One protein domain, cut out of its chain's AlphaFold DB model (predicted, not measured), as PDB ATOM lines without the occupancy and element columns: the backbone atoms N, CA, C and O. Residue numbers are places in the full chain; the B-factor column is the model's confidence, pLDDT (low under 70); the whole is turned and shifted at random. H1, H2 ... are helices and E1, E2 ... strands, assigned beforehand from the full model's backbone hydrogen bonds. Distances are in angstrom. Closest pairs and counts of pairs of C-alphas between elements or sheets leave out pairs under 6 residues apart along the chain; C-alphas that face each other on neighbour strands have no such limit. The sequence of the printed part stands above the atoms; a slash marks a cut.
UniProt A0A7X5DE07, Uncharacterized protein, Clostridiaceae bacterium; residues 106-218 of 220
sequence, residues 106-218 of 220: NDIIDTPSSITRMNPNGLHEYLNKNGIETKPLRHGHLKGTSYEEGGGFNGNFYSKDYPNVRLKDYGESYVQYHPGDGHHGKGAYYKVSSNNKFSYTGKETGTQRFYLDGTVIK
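What this domain is: This is residues 106 to 218 of the 220 residues of an uncharacterized protein of Clostridiaceae bacterium (UniProt A0A7X5DE07). With little regular structure, this is one twisted sheet, E1-E2-E3-E4-E5, a meander of antiparallel neighbours, with three short helices over one face and long loops beyond the strand ends. The 113 printed residues, 44 in named elements, run H1 to H3, then E1 to E5: mixed class, compact, radius of gyration of the C-alphas 13.6 A, spans 34 by 29 by 24 A.

Where its parts are: Find E3, residues 173 to 178, at C-alpha 173 (81.632, 23.913, 118.884); it runs 16.8 A. Its neighbours are E2, 153 to 157, and E4, 189 to 193; E1, 134 to 136, and E5, 208 to 211, are edge strands. H1 is 106 to 110, H2 112 to 117; H3, 120 to 129, ends at (74.259, 29.358, 103.302).

How they stand to each other: Between E2 and E3, N 175 and O 155 are 2.9 A apart, within hydrogen-bond range. H1, H2 and H3 are on the same face. H2's O i to N i+4 count is 0 of 2, its i+3 count 3 of 3.

The domain as a whole: The printed part has no cut. Residues 158 to 172, 181 to 186 and 195 to 205 have pLDDT under 70.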
ATOM      1  N   ASN A 106      82.991  32.005 112.121       78.94
ATOM      2  CA  ASN A 106      83.809  31.978 113.340       78.94
ATOM      3  C   ASN A 106      83.490  33.127 114.288       78.94
ATOM      4  O   ASN A 106      83.654  32.963 115.492       78.94
ATOM      5  N   ASP A 107      82.987  34.251 113.776       81.88
ATOM      6  CA  ASP A 107      82.670  35.429 114.582       81.88
ATOM      7  C   ASP A 107      81.623  35.086 115.659       81.88
ATOM      8  O   ASP A 107      81.691  35.602 116.773       81.88
ATOM      9  N   ILE A 108      80.721  34.136 115.366       87.19
ATOM     10  CA  ILE A 108      79.728  33.602 116.312       87.19
ATOM     11  C   ILE A 108      80.411  32.875 117.479       87.19
ATOM     12  O   ILE A 108      79.928  32.927 118.604       87.19
ATOM     13  N   ILE A 109      81.524  32.181 117.240       83.88
ATOM     14  CA  ILE A 109      82.242  31.427 118.277       83.88
ATOM     15  C   ILE A 109      83.226  32.326 119.030       83.88
ATOM     16  O   ILE A 109      83.305  32.259 120.258       83.88
ATOM     17  N   ASP A 110      83.952  33.176 118.307       78.38
ATOM     18  CA  ASP A 110      84.967  34.073 118.861       78.38
ATOM     19  C   ASP A 110      84.330  35.235 119.643       78.38
ATOM     20  O   ASP A 110      84.879  35.680 120.653       78.38
ATOM     21  N   THR A 111      83.153  35.703 119.208       83.81
ATOM     22  CA  THR A 111      82.355  36.753 119.863       83.81
ATOM     23  C   THR A 111      80.890  36.310 120.009       83.81
ATOM     24  O   THR A 111      80.027  36.786 119.269       83.81
ATOM     25  N   PRO A 112      80.557  35.435 120.979       87.00
ATOM     26  CA  PRO A 112      79.222  34.841 121.104       87.00
ATOM     27  C   PRO A 112      78.045  35.812 121.165       87.00
ATOM     28  O   PRO A 112      76.990  35.508 120.620       87.00
ATOM     29  N   SER A 113      78.216  36.990 121.771       87.75
ATOM     30  CA  SER A 113      77.152  38.000 121.842       87.75
ATOM     31  C   SER A 113      76.760  38.558 120.475       87.75
ATOM     32  O   SER A 113      75.633  39.003 120.313       87.75
ATOM     33  N   SER A 114      77.640  38.495 119.467       87.06
ATOM     34  CA  SER A 114      77.332  38.966 118.108       87.06
ATOM     35  C   SER A 114      76.139  38.236 117.483       87.06
ATOM     36  O   SER A 114      75.505  38.766 116.573       87.06
ATOM     37  N   ILE A 115      75.787  37.052 117.996       91.50
ATOM     38  CA  ILE A 115      74.655  36.271 117.510       91.50
ATOM     39  C   ILE A 115      73.311  36.996 117.632       91.50
ATOM     40  O   ILE A 115      72.416  36.780 116.819       91.50
ATOM     41  N   THR A 116      73.177  37.898 118.609       91.00
ATOM     42  CA  THR A 116      71.937  38.645 118.857       91.00
ATOM     43  C   THR A 116      71.713  39.771 117.854       91.00
ATOM     44  O   THR A 116      70.676  40.425 117.895       91.00
ATOM     45  N   ARG A 117      72.653  39.991 116.927       88.12
ATOM     46  CA  ARG A 117      72.499  40.931 115.811       88.12
ATOM     47  C   ARG A 117      71.576  40.390 114.714       88.12
ATOM     48  O   ARG A 117      71.038  41.174 113.939       88.12
ATOM     49  N   MET A 118      71.355  39.075 114.661       90.06
ATOM     50  CA  MET A 118      70.408  38.436 113.742       90.06
ATOM     51  C   MET A 118      69.157  37.943 114.473       90.06
ATOM     52  O   MET A 118      69.192  37.557 115.647       90.06
ATOM     53  N   ASN A 119      68.032  37.923 113.759       90.31
ATOM     54  CA  ASN A 119      66.847  37.202 114.221       90.31
ATOM     55  C   ASN A 119      66.995  35.686 113.953       90.31
ATOM     56  O   ASN A 119      67.908  35.273 113.225       90.31
ATOM     57  N   PRO A 120      66.123  34.837 114.529       93.06
ATOM     58  CA  PRO A 120      66.282  33.389 114.413       93.06
ATOM     59  C   PRO A 120      66.251  32.893 112.966       93.06
ATOM     60  O   PRO A 120      67.031  32.008 112.611       93.06
ATOM     61  N   ASN A 121      65.414  33.503 112.118       90.69
ATOM     62  CA  ASN A 121      65.318  33.130 110.708       90.69
ATOM     63  C   ASN A 121      66.600  33.469 109.938       90.69
ATOM     64  O   ASN A 121      67.154  32.622 109.243       90.69
ATOM     65  N   GLY A 122      67.109  34.688 110.109       90.38
ATOM     66  CA  GLY A 122      68.324  35.146 109.451       90.38
ATOM     67  C   GLY A 122      69.549  34.349 109.879       90.38
ATOM     68  O   GLY A 122      70.363  33.978 109.035       90.38
ATOM     69  N   LEU A 123      69.647  33.986 111.162       94.94
ATOM     70  CA  LEU A 123      70.699  33.086 111.632       94.94
ATOM     71  C   LEU A 123      70.569  31.688 111.006       94.94
ATOM     72  O   LEU A 123      71.567  31.122 110.559       94.94
ATOM     73  N   HIS A 124      69.356  31.128 110.963       93.75
ATOM     74  CA  HIS A 124      69.089  29.824 110.353       93.75
ATOM     75  C   HIS A 124      69.526  29.783 108.879       93.75
ATOM     76  O   HIS A 124      70.235  28.864 108.455       93.75
ATOM     77  N   GLU A 125      69.169  30.807 108.105       92.00
ATOM     78  CA  GLU A 125      69.563  30.952 106.703       92.00
ATOM     79  C   GLU A 125      71.069  31.187 106.543       92.00
ATOM     80  O   GLU A 125      71.709  30.551 105.699       92.00
ATOM     81  N   TYR A 126      71.660  32.051 107.377       90.25
ATOM     82  CA  TYR A 126      73.092  32.347 107.359       90.25
ATOM     83  C   TYR A 126      73.931  31.084 107.569       90.25
ATOM     84  O   TYR A 126      74.875  30.843 106.813       90.25
ATOM     85  N   LEU A 127      73.588  30.255 108.560       90.50
ATOM     86  CA  LEU A 127      74.317  29.020 108.851       90.50
ATOM     87  C   LEU A 127      74.280  28.063 107.653       90.50
ATOM     88  O   LEU A 127      75.339  27.662 107.164       90.50
ATOM     89  N   ASN A 128      73.091  27.783 107.112       89.12
ATOM     90  CA  ASN A 128      72.933  26.888 105.963       89.12
ATOM     91  C   ASN A 128      73.648  27.411 104.710       89.12
ATOM     92  O   ASN A 128      74.336  26.649 104.028       89.12
ATOM     93  N   LYS A 129      73.560  28.718 104.429       87.75
ATOM     94  CA  LYS A 129      74.259  29.358 103.302       87.75
ATOM     95  C   LYS A 129      75.778  29.230 103.413       87.75
ATOM     96  O   LYS A 129      76.457  29.102 102.397       87.75
ATOM     97  N   ASN A 130      76.308  29.236 104.634       85.12
ATOM     98  CA  ASN A 130      77.729  29.034 104.912       85.12
ATOM     99  C   ASN A 130      78.099  27.551 105.099       85.12
ATOM    100  O   ASN A 130      79.189  27.227 105.569       85.12
ATOM    101  N   GLY A 131      77.204  26.644 104.703       84.75
ATOM    102  CA  GLY A 131      77.416  25.205 104.708       84.75
ATOM    103  C   GLY A 131      77.264  24.551 106.075       84.75
ATOM    104  O   GLY A 131      77.440  23.341 106.150       84.75
ATOM    105  N   ILE A 132      76.938  25.293 107.137       86.25
ATOM    106  CA  ILE A 132      76.691  24.767 108.485       86.25
ATOM    107  C   ILE A 132      75.238  24.302 108.546       86.25
ATOM    108  O   ILE A 132      74.331  25.081 108.832       86.25
ATOM    109  N   GLU A 133      75.024  23.021 108.254       87.94
ATOM    110  CA  GLU A 133      73.694  22.412 108.256       87.94
ATOM    111  C   GLU A 133      73.029  22.560 109.633       87.94
ATOM    112  O   GLU A 133      73.551  22.089 110.657       87.94
ATOM    113  N   THR A 134      71.852  23.184 109.651       91.31
ATOM    114  CA  THR A 134      71.008  23.242 110.840       91.31
ATOM    115  C   THR A 134      70.151  21.981 110.945       91.31
ATOM    116  O   THR A 134      69.609  21.469 109.971       91.31
ATOM    117  N   LYS A 135      70.039  21.439 112.158       92.62
ATOM    118  CA  LYS A 135      69.188  20.280 112.474       92.62
ATOM    119  C   LYS A 135      68.268  20.609 113.637       92.62
ATOM    120  O   LYS A 135      68.681  21.398 114.488       92.62
ATOM    121  N   PRO A 136      67.094  19.966 113.743       94.56
ATOM    122  CA  PRO A 136      66.249  20.067 114.925       94.56
ATOM    123  C   PRO A 136      67.020  19.836 116.228       94.56
ATOM    124  O   PRO A 136      67.998  19.074 116.275       94.56
ATOM    125  N   LEU A 137      66.552  20.453 117.313       90.94
ATOM    126  CA  LEU A 137      67.098  20.199 118.645       90.94
ATOM    127  C   LEU A 137      67.013  18.708 119.005       90.94
ATOM    128  O   LEU A 137      66.030  18.018 118.734       90.94
ATOM    129  N   ARG A 138      68.062  18.205 119.667       86.38
ATOM    130  CA  ARG A 138      68.170  16.795 120.092       86.38
ATOM    131  C   ARG A 138      67.546  16.507 121.458       86.38
ATOM    132  O   ARG A 138      67.376  15.340 121.810       86.38
ATOM    133  N   HIS A 139      67.228  17.549 122.220       84.94
ATOM    134  CA  HIS A 139      66.725  17.485 123.592       84.94
ATOM    135  C   HIS A 139      65.658  18.563 123.810       84.94
ATOM    136  O   HIS A 139      65.583  19.514 123.035       84.94
ATOM    137  N   GLY A 140      64.874  18.425 124.882       82.31
ATOM    138  CA  GLY A 140      63.772  19.333 125.211       82.31
ATOM    139  C   GLY A 140      62.424  18.866 124.661       82.31
ATOM    140  O   GLY A 140      62.331  17.826 124.009       82.31
ATOM    141  N   HIS A 141      61.373  19.630 124.960       83.88
ATOM    142  CA  HIS A 141      59.996  19.284 124.600       83.88
ATOM    143  C   HIS A 141      59.707  19.436 123.092       83.88
ATOM    144  O   HIS A 141      58.868  18.712 122.571       83.88
ATOM    145  N   LEU A 142      60.461  20.287 122.384       87.06
ATOM    146  CA  LEU A 142      60.414  20.465 120.919       87.06
ATOM    147  C   LEU A 142      61.493  19.654 120.186       87.06
ATOM    148  O   LEU A 142      61.944  20.012 119.098       87.06
ATOM    149  N   LYS A 143      61.983  18.581 120.809       89.62
ATOM    150  CA  LYS A 143      62.981  17.708 120.192       89.62
ATOM    151  C   LYS A 143      62.444  17.143 118.876       89.62
ATOM    152  O   LYS A 143      61.396  16.507 118.858       89.62
ATOM    153  N   GLY A 144      63.240  17.257 117.815       92.25
ATOM    154  CA  GLY A 144      62.925  16.683 116.505       92.25
ATOM    155  C   GLY A 144      61.947  17.500 115.656       92.25
ATOM    156  O   GLY A 144      61.845  17.209 114.470       92.25
ATOM    157  N   THR A 145      61.297  18.520 116.219       92.62
ATOM    158  CA  THR A 145      60.471  19.478 115.472       92.62
ATOM    159  C   THR A 145      61.374  20.389 114.646       92.62
ATOM    160  O   THR A 145      62.357  20.917 115.180       92.62
ATOM    161  N   SER A 146      61.086  20.552 113.352       93.62
ATOM    162  CA  SER A 146      61.889  21.432 112.495       93.62
ATOM    163  C   SER A 146      61.723  22.899 112.894       93.62
ATOM    164  O   SER A 146      60.781  23.256 113.601       93.62
ATOM    165  N   TYR A 147      62.639  23.761 112.452       93.25
ATOM    166  CA  TYR A 147      62.527  25.193 112.730       93.25
ATOM    167  C   TYR A 147      61.263  25.793 112.092       93.25
ATOM    168  O   TYR A 147      60.533  26.548 112.729       93.25
ATOM    169  N   GLU A 148      60.945  25.370 110.870       91.00
ATOM    170  CA  GLU A 148      59.763  25.778 110.106       91.00
ATOM    171  C   GLU A 148      58.445  25.339 110.768       91.00
ATOM    172  O   GLU A 148      57.407  25.963 110.566       91.00
ATOM    173  N   GLU A 149      58.486  24.287 111.589       90.62
ATOM    174  CA  GLU A 149      57.358  23.790 112.384       90.62
ATOM    175  C   GLU A 149      57.281  24.432 113.785       90.62
ATOM    176  O   GLU A 149      56.491  24.002 114.627       90.62
ATOM    177  N   GLY A 150      58.099  25.456 114.056       89.19
ATOM    178  CA  GLY A 150      58.156  26.156 115.344       89.19
ATOM    179  C   GLY A 150      59.122  25.539 116.360       89.19
ATOM    180  O   GLY A 150      59.105  25.911 117.532       89.19
ATOM    181  N   GLY A 151      59.960  24.591 115.938       91.50
ATOM    182  CA  GLY A 151      61.030  24.010 116.742       91.50
ATOM    183  C   GLY A 151      62.274  24.897 116.828       91.50
ATOM    184  O   GLY A 151      62.400  25.938 116.189       91.50
ATOM    185  N   GLY A 152      63.237  24.468 117.642       93.94
ATOM    186  CA  GLY A 152      64.572  25.066 117.660       93.94
ATOM    187  C   GLY A 152      65.529  24.369 116.696       93.94
ATOM    188  O   GLY A 152      65.270  23.255 116.233       93.94
ATOM    189  N   PHE A 153      66.700  24.963 116.479       95.50
ATOM    190  CA  PHE A 153      67.741  24.373 115.639       95.50
ATOM    191  C   PHE A 153      69.106  24.316 116.324       95.50
ATOM    192  O   PHE A 153      69.385  25.007 117.301       95.50
ATOM    193  N   ASN A 154      69.965  23.466 115.776       92.69
ATOM    194  CA  ASN A 154      71.346  23.210 116.158       92.69
ATOM    195  C   ASN A 154      72.217  23.297 114.896       92.69
ATOM    196  O   ASN A 154      71.950  22.570 113.941       92.69
ATOM    197  N   GLY A 155      73.275  24.107 114.916       90.50
ATOM    198  CA  GLY A 155      74.333  24.142 113.903       90.50
ATOM    199  C   GLY A 155      75.670  23.751 114.532       90.50
ATOM    200  O   GLY A 155      76.092  24.359 115.513       90.50
ATOM    201  N   ASN A 156      76.326  22.719 114.003       85.12
ATOM    202  CA  ASN A 156      77.613  22.247 114.525       85.12
ATOM    203  C   ASN A 156      78.761  22.743 113.648       85.12
ATOM    204  O   ASN A 156      78.737  22.563 112.432       85.12
ATOM    205  N   PHE A 157      79.796  23.285 114.276       77.81
ATOM    206  CA  PHE A 157      81.011  23.741 113.615       77.81
ATOM    207  C   PHE A 157      82.025  22.588 113.639       77.81
ATOM    208  O   PHE A 157      82.814  22.452 114.572       77.81
ATOM    209  N   TYR A 158      81.970  21.692 112.644       62.19
ATOM    210  CA  TYR A 158      82.870  20.532 112.577       62.19
ATOM    211  C   TYR A 158      84.208  20.864 111.919       62.19
ATOM    212  O   TYR A 158      84.268  21.342 110.791       62.19
ATOM    213  N   SER A 159      85.305  20.472 112.571       50.19
ATOM    214  CA  SER A 159      86.672  20.715 112.095       50.19
ATOM    215  C   SER A 159      87.057  20.112 110.746       50.19
ATOM    216  O   SER A 159      88.064  20.522 110.163       50.19
ATOM    217  N   LYS A 160      86.324  19.106 110.281       44.22
ATOM    218  CA  LYS A 160      86.733  18.248 109.169       44.22
ATOM    219  C   LYS A 160      86.188  18.706 107.811       44.22
ATOM    220  O   LYS A 160      86.841  18.444 106.805       44.22
ATOM    221  N   ASP A 161      85.052  19.400 107.780       46.00
ATOM    222  CA  ASP A 161      84.306  19.645 106.537       46.00
ATOM    223  C   ASP A 161      84.496  21.069 105.966       46.00
ATOM    224  O   ASP A 161      84.013  21.362 104.874       46.00
ATOM    225  N   TYR A 162      85.268  21.940 106.641       52.41
ATOM    226  CA  TYR A 162      85.489  23.333 106.218       52.41
ATOM    227  C   TYR A 162      86.981  23.722 106.221       52.41
ATOM    228  O   TYR A 162      87.499  24.207 107.226       52.41
ATOM    229  N   PRO A 163      87.705  23.561 105.096       44.34
ATOM    230  CA  PRO A 163      89.156  23.788 105.024       44.34
ATOM    231  C   PRO A 163      89.587  25.257 105.195       44.34
ATOM    232  O   PRO A 163      90.757  25.514 105.473       44.34
ATOM    233  N   ASN A 164      88.659  26.211 105.064       44.59
ATOM    234  CA  ASN A 164      88.910  27.649 105.250       44.59
ATOM    235  C   ASN A 164      88.578  28.148 106.662       44.59
ATOM    236  O   ASN A 164      88.797  29.314 106.978       44.59
ATOM    237  N   VAL A 165      88.047  27.272 107.512       50.59
ATOM    238  CA  VAL A 165      87.702  27.586 108.892       50.59
ATOM    239  C   VAL A 165      88.769  26.894 109.735       50.59
ATOM    240  O   VAL A 165      88.938  25.678 109.652       50.59
ATOM    241  N   ARG A 166      89.584  27.659 110.474       42.91
ATOM    242  CA  ARG A 166      90.703  27.123 111.276       42.91
ATOM    243  C   ARG A 166      90.172  26.347 112.487       42.91
ATOM    244  O   ARG A 166      90.311  26.779 113.615       42.91
ATOM    245  N   LEU A 167      89.547  25.198 112.260       50.22
ATOM    246  CA  LEU A 167      88.745  24.496 113.263       50.22
ATOM    247  C   LEU A 167      89.486  23.374 114.000       50.22
ATOM    248  O   LEU A 167      88.911  22.761 114.895       50.22
ATOM    249  N   LYS A 168      90.761  23.116 113.683       40.56
ATOM    250  CA  LYS A 168      91.564  22.120 114.419       40.56
ATOM    251  C   LYS A 168      91.777  22.495 115.894       40.56
ATOM    252  O   LYS A 168      92.044  21.607 116.694       40.56
ATOM    253  N   ASP A 169      91.571  23.766 116.241       42.16
ATOM    254  CA  ASP A 169      91.745  24.288 117.597       42.16
ATOM    255  C   ASP A 169      90.415  24.398 118.385       42.16
ATOM    256  O   ASP A 169      90.446  24.627 119.589       42.16
ATOM    257  N   TYR A 170      89.241  24.197 117.753       46.31
ATOM    258  CA  TYR A 170      87.929  24.575 118.327       46.31
ATOM    259  C   TYR A 170      87.065  23.443 118.928       46.31
ATOM    260  O   TYR A 170      86.053  23.725 119.574       46.31
ATOM    261  N   GLY A 171      87.433  22.166 118.772       53.03
ATOM    262  CA  GLY A 171      86.631  21.036 119.284       53.03
ATOM    263  C   GLY A 171      85.187  20.981 118.735       53.03
ATOM    264  O   GLY A 171      84.906  21.507 117.662       53.03
ATOM    265  N   GLU A 172      84.265  20.324 119.456       65.94
ATOM    266  CA  GLU A 172      82.822  20.261 119.138       65.94
ATOM    267  C   GLU A 172      82.113  21.580 119.506       65.94
ATOM    268  O   GLU A 172      81.405  21.668 120.509       65.94
ATOM    269  N   SER A 173      82.336  22.634 118.717       81.50
ATOM    270  CA  SER A 173      81.632  23.913 118.884       81.50
ATOM    271  C   SER A 173      80.267  23.887 118.196       81.50
ATOM    272  O   SER A 173      80.106  23.302 117.121       81.50
ATOM    273  N   TYR A 174      79.267  24.529 118.794       87.19
ATOM    274  CA  TYR A 174      77.923  24.581 118.227       87.19
ATOM    275  C   TYR A 174      77.160  25.844 118.606       87.19
ATOM    276  O   TYR A 174      77.405  26.485 119.628       87.19
ATOM    277  N   VAL A 175      76.164  26.133 117.778       92.31
ATOM    278  CA  VAL A 175      75.153  27.160 117.987       92.31
ATOM    279  C   VAL A 175      73.773  26.519 118.046       92.31
ATOM    280  O   VAL A 175      73.496  25.553 117.332       92.31
ATOM    281  N   GLN A 176      72.902  27.030 118.905       94.00
ATOM    282  CA  GLN A 176      71.515  26.602 119.017       94.00
ATOM    283  C   GLN A 176      70.580  27.793 119.167       94.00
ATOM    284  O   GLN A 176      70.912  28.758 119.851       94.00
ATOM    285  N   TYR A 177      69.387  27.665 118.600       95.12
ATOM    286  CA  TYR A 177      68.237  28.515 118.884       95.12
ATOM    287  C   TYR A 177      67.161  27.692 119.592       95.12
ATOM    288  O   TYR A 177      66.877  26.559 119.194       95.12
ATOM    289  N   HIS A 178      66.569  28.269 120.634       92.81
ATOM    290  CA  HIS A 178      65.460  27.706 121.397       92.81
ATOM    291  C   HIS A 178      64.280  28.690 121.350       92.81
ATOM    292  O   HIS A 178      64.455  29.816 121.808       92.81
ATOM    293  N   PRO A 179      63.091  28.299 120.855       87.88
ATOM    294  CA  PRO A 179      61.956  29.205 120.622       87.88
ATOM    295  C   PRO A 179      61.173  29.659 121.876       87.88
ATOM    296  O   PRO A 179      60.140  30.304 121.744       87.88
ATOM    297  N   GLY A 180      61.664  29.388 123.091       77.44
ATOM    298  CA  GLY A 180      60.983  29.709 124.361       77.44
ATOM    299  C   GLY A 180      60.358  28.478 125.031       77.44
ATOM    300  O   GLY A 180      60.443  27.378 124.493       77.44
ATOM    301  N   ASP A 181      59.800  28.638 126.240       62.94
ATOM    302  CA  ASP A 181      59.248  27.560 127.102       62.94
ATOM    303  C   ASP A 181      60.259  26.507 127.633       62.94
ATOM    304  O   ASP A 181      59.926  25.353 127.923       62.94
ATOM    305  N   GLY A 182      61.529  26.892 127.800       56.44
ATOM    306  CA  GLY A 182      62.594  26.025 128.323       56.44
ATOM    307  C   GLY A 182      62.876  26.174 129.828       56.44
ATOM    308  O   GLY A 182      62.439  27.114 130.485       56.44
ATOM    309  N   HIS A 183      63.712  25.282 130.377       51.88
ATOM    310  CA  HIS A 183      64.168  25.316 131.783       51.88
ATOM    311  C   HIS A 183      64.940  26.594 132.184       51.88
ATOM    312  O   HIS A 183      65.143  26.817 133.373       51.88
ATOM    313  N   HIS A 184      65.374  27.418 131.223       54.91
ATOM    314  CA  HIS A 184      66.261  28.572 131.436       54.91
ATOM    315  C   HIS A 184      65.583  29.938 131.177       54.91
ATOM    316  O   HIS A 184      66.260  30.957 131.045       54.91
ATOM    317  N   GLY A 185      64.248  29.976 131.081       56.81
ATOM    318  CA  GLY A 185      63.467  31.208 130.922       56.81
ATOM    319  C   GLY A 185      62.234  31.045 130.036       56.81
ATOM    320  O   GLY A 185      62.117  30.080 129.285       56.81
ATOM    321  N   LYS A 186      61.311  32.015 130.116       64.75
ATOM    322  CA  LYS A 186      60.084  32.026 129.296       64.75
ATOM    323  C   LYS A 186      60.331  32.432 127.837       64.75
ATOM    324  O   LYS A 186      59.561  32.041 126.971       64.75
ATOM    325  N   GLY A 187      61.376  33.220 127.572       85.00
ATOM    326  CA  GLY A 187      61.670  33.768 126.245       85.00
ATOM    327  C   GLY A 187      62.568  32.876 125.387       85.00
ATOM    328  O   GLY A 187      63.328  32.055 125.906       85.00
ATOM    329  N   ALA A 188      62.491  33.075 124.072       90.94
ATOM    330  CA  ALA A 188      63.399  32.468 123.113       90.94
ATOM    331  C   ALA A 188      64.849  32.923 123.344       90.94
ATOM    332  O   ALA A 188      65.101  34.047 123.789       90.94
ATOM    333  N   TYR A 189      65.811  32.046 123.069       93.38
ATOM    334  CA  TYR A 189      67.221  32.325 123.328       93.38
ATOM    335  C   TYR A 189      68.161  31.597 122.372       93.38
ATOM    336  O   TYR A 189      67.864  30.523 121.839       93.38
ATOM    337  N   TYR A 190      69.351  32.166 122.226       94.62
ATOM    338  CA  TYR A 190      70.490  31.538 121.585       94.62
ATOM    339  C   TYR A 190      71.419  30.902 122.607       94.62
ATOM    340  O   TYR A 190      71.619  31.418 123.706       94.62
ATOM    341  N   LYS A 191      72.041  29.796 122.218       92.50
ATOM    342  CA  LYS A 191      73.103  29.136 122.970       92.50
ATOM    343  C   LYS A 191      74.301  28.931 122.058       92.50
ATOM    344  O   LYS A 191      74.185  28.269 121.032       92.50
ATOM    345  N   VAL A 192      75.450  29.443 122.470       91.38
ATOM    346  CA  VAL A 192      76.732  29.245 121.793       91.38
ATOM    347  C   VAL A 192      77.625  28.458 122.735       91.38
ATOM    348  O   VAL A 192      77.786  28.823 123.897       91.38
ATOM    349  N   SER A 193      78.183  27.353 122.262       85.00
ATOM    350  CA  SER A 193      79.113  26.541 123.037       85.00
ATOM    351  C   SER A 193      80.387  26.347 122.249       85.00
ATOM    352  O   SER A 193      80.346  25.941 121.089       85.00
ATOM    353  N   SER A 194      81.509  26.591 122.910       76.06
ATOM    354  CA  SER A 194      82.836  26.285 122.407       76.06
ATOM    355  C   SER A 194      83.551  25.405 123.418       76.06
ATOM    356  O   SER A 194      83.335  25.525 124.622       76.06
ATOM    357  N   ASN A 195      84.390  24.498 122.930       63.44
ATOM    358  CA  ASN A 195      85.329  23.771 123.785       63.44
ATOM    359  C   ASN A 195      86.694  24.479 123.833       63.44
ATOM    360  O   ASN A 195      87.608  24.016 124.518       63.44
ATOM    361  N   ASN A 196      86.860  25.577 123.084       53.06
ATOM    362  CA  ASN A 196      88.141  26.242 122.915       53.06
ATOM    363  C   ASN A 196      88.429  27.178 124.093       53.06
ATOM    364  O   ASN A 196      87.820  28.228 124.221       53.06
ATOM    365  N   LYS A 197      89.405  26.857 124.945       47.81
ATOM    366  CA  LYS A 197      89.799  27.725 126.076       47.81
ATOM    367  C   LYS A 197      90.418  29.072 125.661       47.81
ATOM    368  O   LYS A 197      90.742  29.874 126.533       47.81
ATOM    369  N   PHE A 198      90.595  29.330 124.368       40.69
ATOM    370  CA  PHE A 198      91.159  30.570 123.844       40.69
ATOM    371  C   PHE A 198      90.060  31.520 123.357       40.69
ATOM    372  O   PHE A 198      89.775  31.627 122.171       40.69
ATOM    373  N   SER A 199      89.489  32.292 124.278       41.31
ATOM    374  CA  SER A 199      89.173  33.670 123.906       41.31
ATOM    375  C   SER A 199      90.494  34.434 123.760       41.31
ATOM    376  O   SER A 199      91.420  34.222 124.547       41.31
ATOM    377  N   TYR A 200      90.576  35.396 122.835       37.75
ATOM    378  CA  TYR A 200      91.653  36.407 122.825       37.75
ATOM    379  C   TYR A 200      91.772  37.168 124.170       37.75
ATOM    380  O   TYR A 200      92.735  37.898 124.390       37.75
ATOM    381  N   THR A 201      90.809  36.987 125.084       44.16
ATOM    382  CA  THR A 201      90.718  37.602 126.412       44.16
ATOM    383  C   THR A 201      91.124  36.677 127.570       44.16
ATOM    384  O   THR A 201      91.067  37.104 128.723       44.16
ATOM    385  N   GLY A 202      91.557  35.433 127.310       39.09
ATOM    386  CA  GLY A 202      92.091  34.522 128.336       39.09
ATOM    387  C   GLY A 202      91.059  33.957 129.324       39.09
ATOM    388  O   GLY A 202      91.441  33.427 130.367       39.09
ATOM    389  N   LYS A 203      89.760  34.059 129.023       42.84
ATOM    390  CA  LYS A 203      88.679  33.399 129.776       42.84
ATOM    391  C   LYS A 203      88.264  32.105 129.078       42.84
ATOM    392  O   LYS A 203      88.106  32.101 127.857       42.84
ATOM    393  N   GLU A 204      88.054  31.034 129.847       45.88
ATOM    394  CA  GLU A 204      87.466  29.788 129.339       45.88
ATOM    395  C   GLU A 204      86.105  30.102 128.693       45.88
ATOM    396  O   GLU A 204      85.182  30.554 129.375       45.88
ATOM    397  N   THR A 205      85.969  29.919 127.376       54.69
ATOM    398  CA  THR A 205      84.694  30.137 126.681       54.69
ATOM    399  C   THR A 205      83.856  28.871 126.789       54.69
ATOM    400  O   THR A 205      83.805  28.040 125.894       54.69
ATOM    401  N   GLY A 206      83.214  28.695 127.944       71.56
ATOM    402  CA  GLY A 206      82.184  27.675 128.113       71.56
ATOM    403  C   GLY A 206      80.929  27.980 127.289       71.56
ATOM    404  O   GLY A 206      80.901  28.847 126.415       71.56
ATOM    405  N   THR A 207      79.843  27.280 127.597       84.19
ATOM    406  CA  THR A 207      78.528  27.610 127.045       84.19
ATOM    407  C   THR A 207      78.087  29.012 127.483       84.19
ATOM    408  O   THR A 207      78.046  29.308 128.674       84.19
ATOM    409  N   GLN A 208      77.678  29.842 126.525       88.38
ATOM    410  CA  GLN A 208      77.022  31.129 126.752       88.38
ATOM    411  C   GLN A 208      75.610  31.106 126.173       88.38
ATOM    412  O   GLN A 208      75.334  30.423 125.183       88.38
ATOM    413  N   ARG A 209      74.704  31.840 126.813       90.94
ATOM    414  CA  ARG A 209      73.295  31.913 126.433       90.94
ATOM    415  C   ARG A 209      72.830  33.361 126.453       90.94
ATOM    416  O   ARG A 209      73.155  34.091 127.388       90.94
ATOM    417  N   PHE A 210      72.056  33.741 125.447       91.81
ATOM    418  CA  PHE A 210      71.555  35.100 125.260       91.81
ATOM    419  C   PHE A 210      70.079  35.039 124.899       91.81
ATOM    420  O   PHE A 210      69.715  34.323 123.964       91.81
ATOM    421  N   TYR A 211      69.234  35.794 125.595       93.06
ATOM    422  CA  TYR A 211      67.929  36.144 125.041       93.06
ATOM    423  C   TYR A 211      68.124  36.950 123.746       93.06
ATOM    424  O   TYR A 211      69.214  37.450 123.461       93.06
ATOM    425  N   LEU A 212      67.075  37.061 122.932       91.50
ATOM    426  CA  LEU A 212      67.168  37.715 121.618       91.50
ATOM    427  C   LEU A 212      67.491  39.216 121.684       91.50
ATOM    428  O   LEU A 212      67.956  39.785 120.693       91.50
ATOM    429  N   ASP A 213      67.272  39.829 122.848       90.88
ATOM    430  CA  ASP A 213      67.631  41.210 123.178       90.88
ATOM    431  C   ASP A 213      69.110  41.392 123.563       90.88
ATOM    432  O   ASP A 213      69.553  42.512 123.795       90.88
ATOM    433  N   GLY A 214      69.887  40.307 123.635       89.94
ATOM    434  CA  GLY A 214      71.284  40.330 124.073       89.94
ATOM    435  C   GLY A 214      71.480  40.129 125.576       89.94
ATOM    436  O   GLY A 214      72.620  39.968 126.019       89.94
ATOM    437  N   THR A 215      70.407  40.066 126.371       90.75
ATOM    438  CA  THR A 215      70.494  39.806 127.808       90.75
ATOM    439  C   THR A 215      71.099  38.421 128.055       90.75
ATOM    440  O   THR A 215      70.599  37.397 127.584       90.75
ATOM    441  N   VAL A 216      72.191  38.377 128.825       89.62
ATOM    442  CA  VAL A 216      72.907  37.136 129.149       89.62
ATOM    443  C   VAL A 216      72.105  36.291 130.138       89.62
ATOM    444  O   VAL A 216      71.751  36.759 131.221       89.62
ATOM    445  N   ILE A 217      71.911  35.014 129.812       87.50
ATOM    446  CA  ILE A 217      71.321  34.015 130.706       87.50
ATOM    447  C   ILE A 217      72.457  33.338 131.471       87.50
ATOM    448  O   ILE A 217      73.309  32.667 130.882       87.50
ATOM    449  N   LYS A 218      72.481  33.524 132.792       79.81
ATOM    450  CA  LYS A 218      73.437  32.856 133.681       79.81
ATOM    451  C   LYS A 218      72.864  31.504 134.096       79.81
ATOM    452  O   LYS A 218      71.686  31.427 134.428       79.81
TER     453      LYS A 218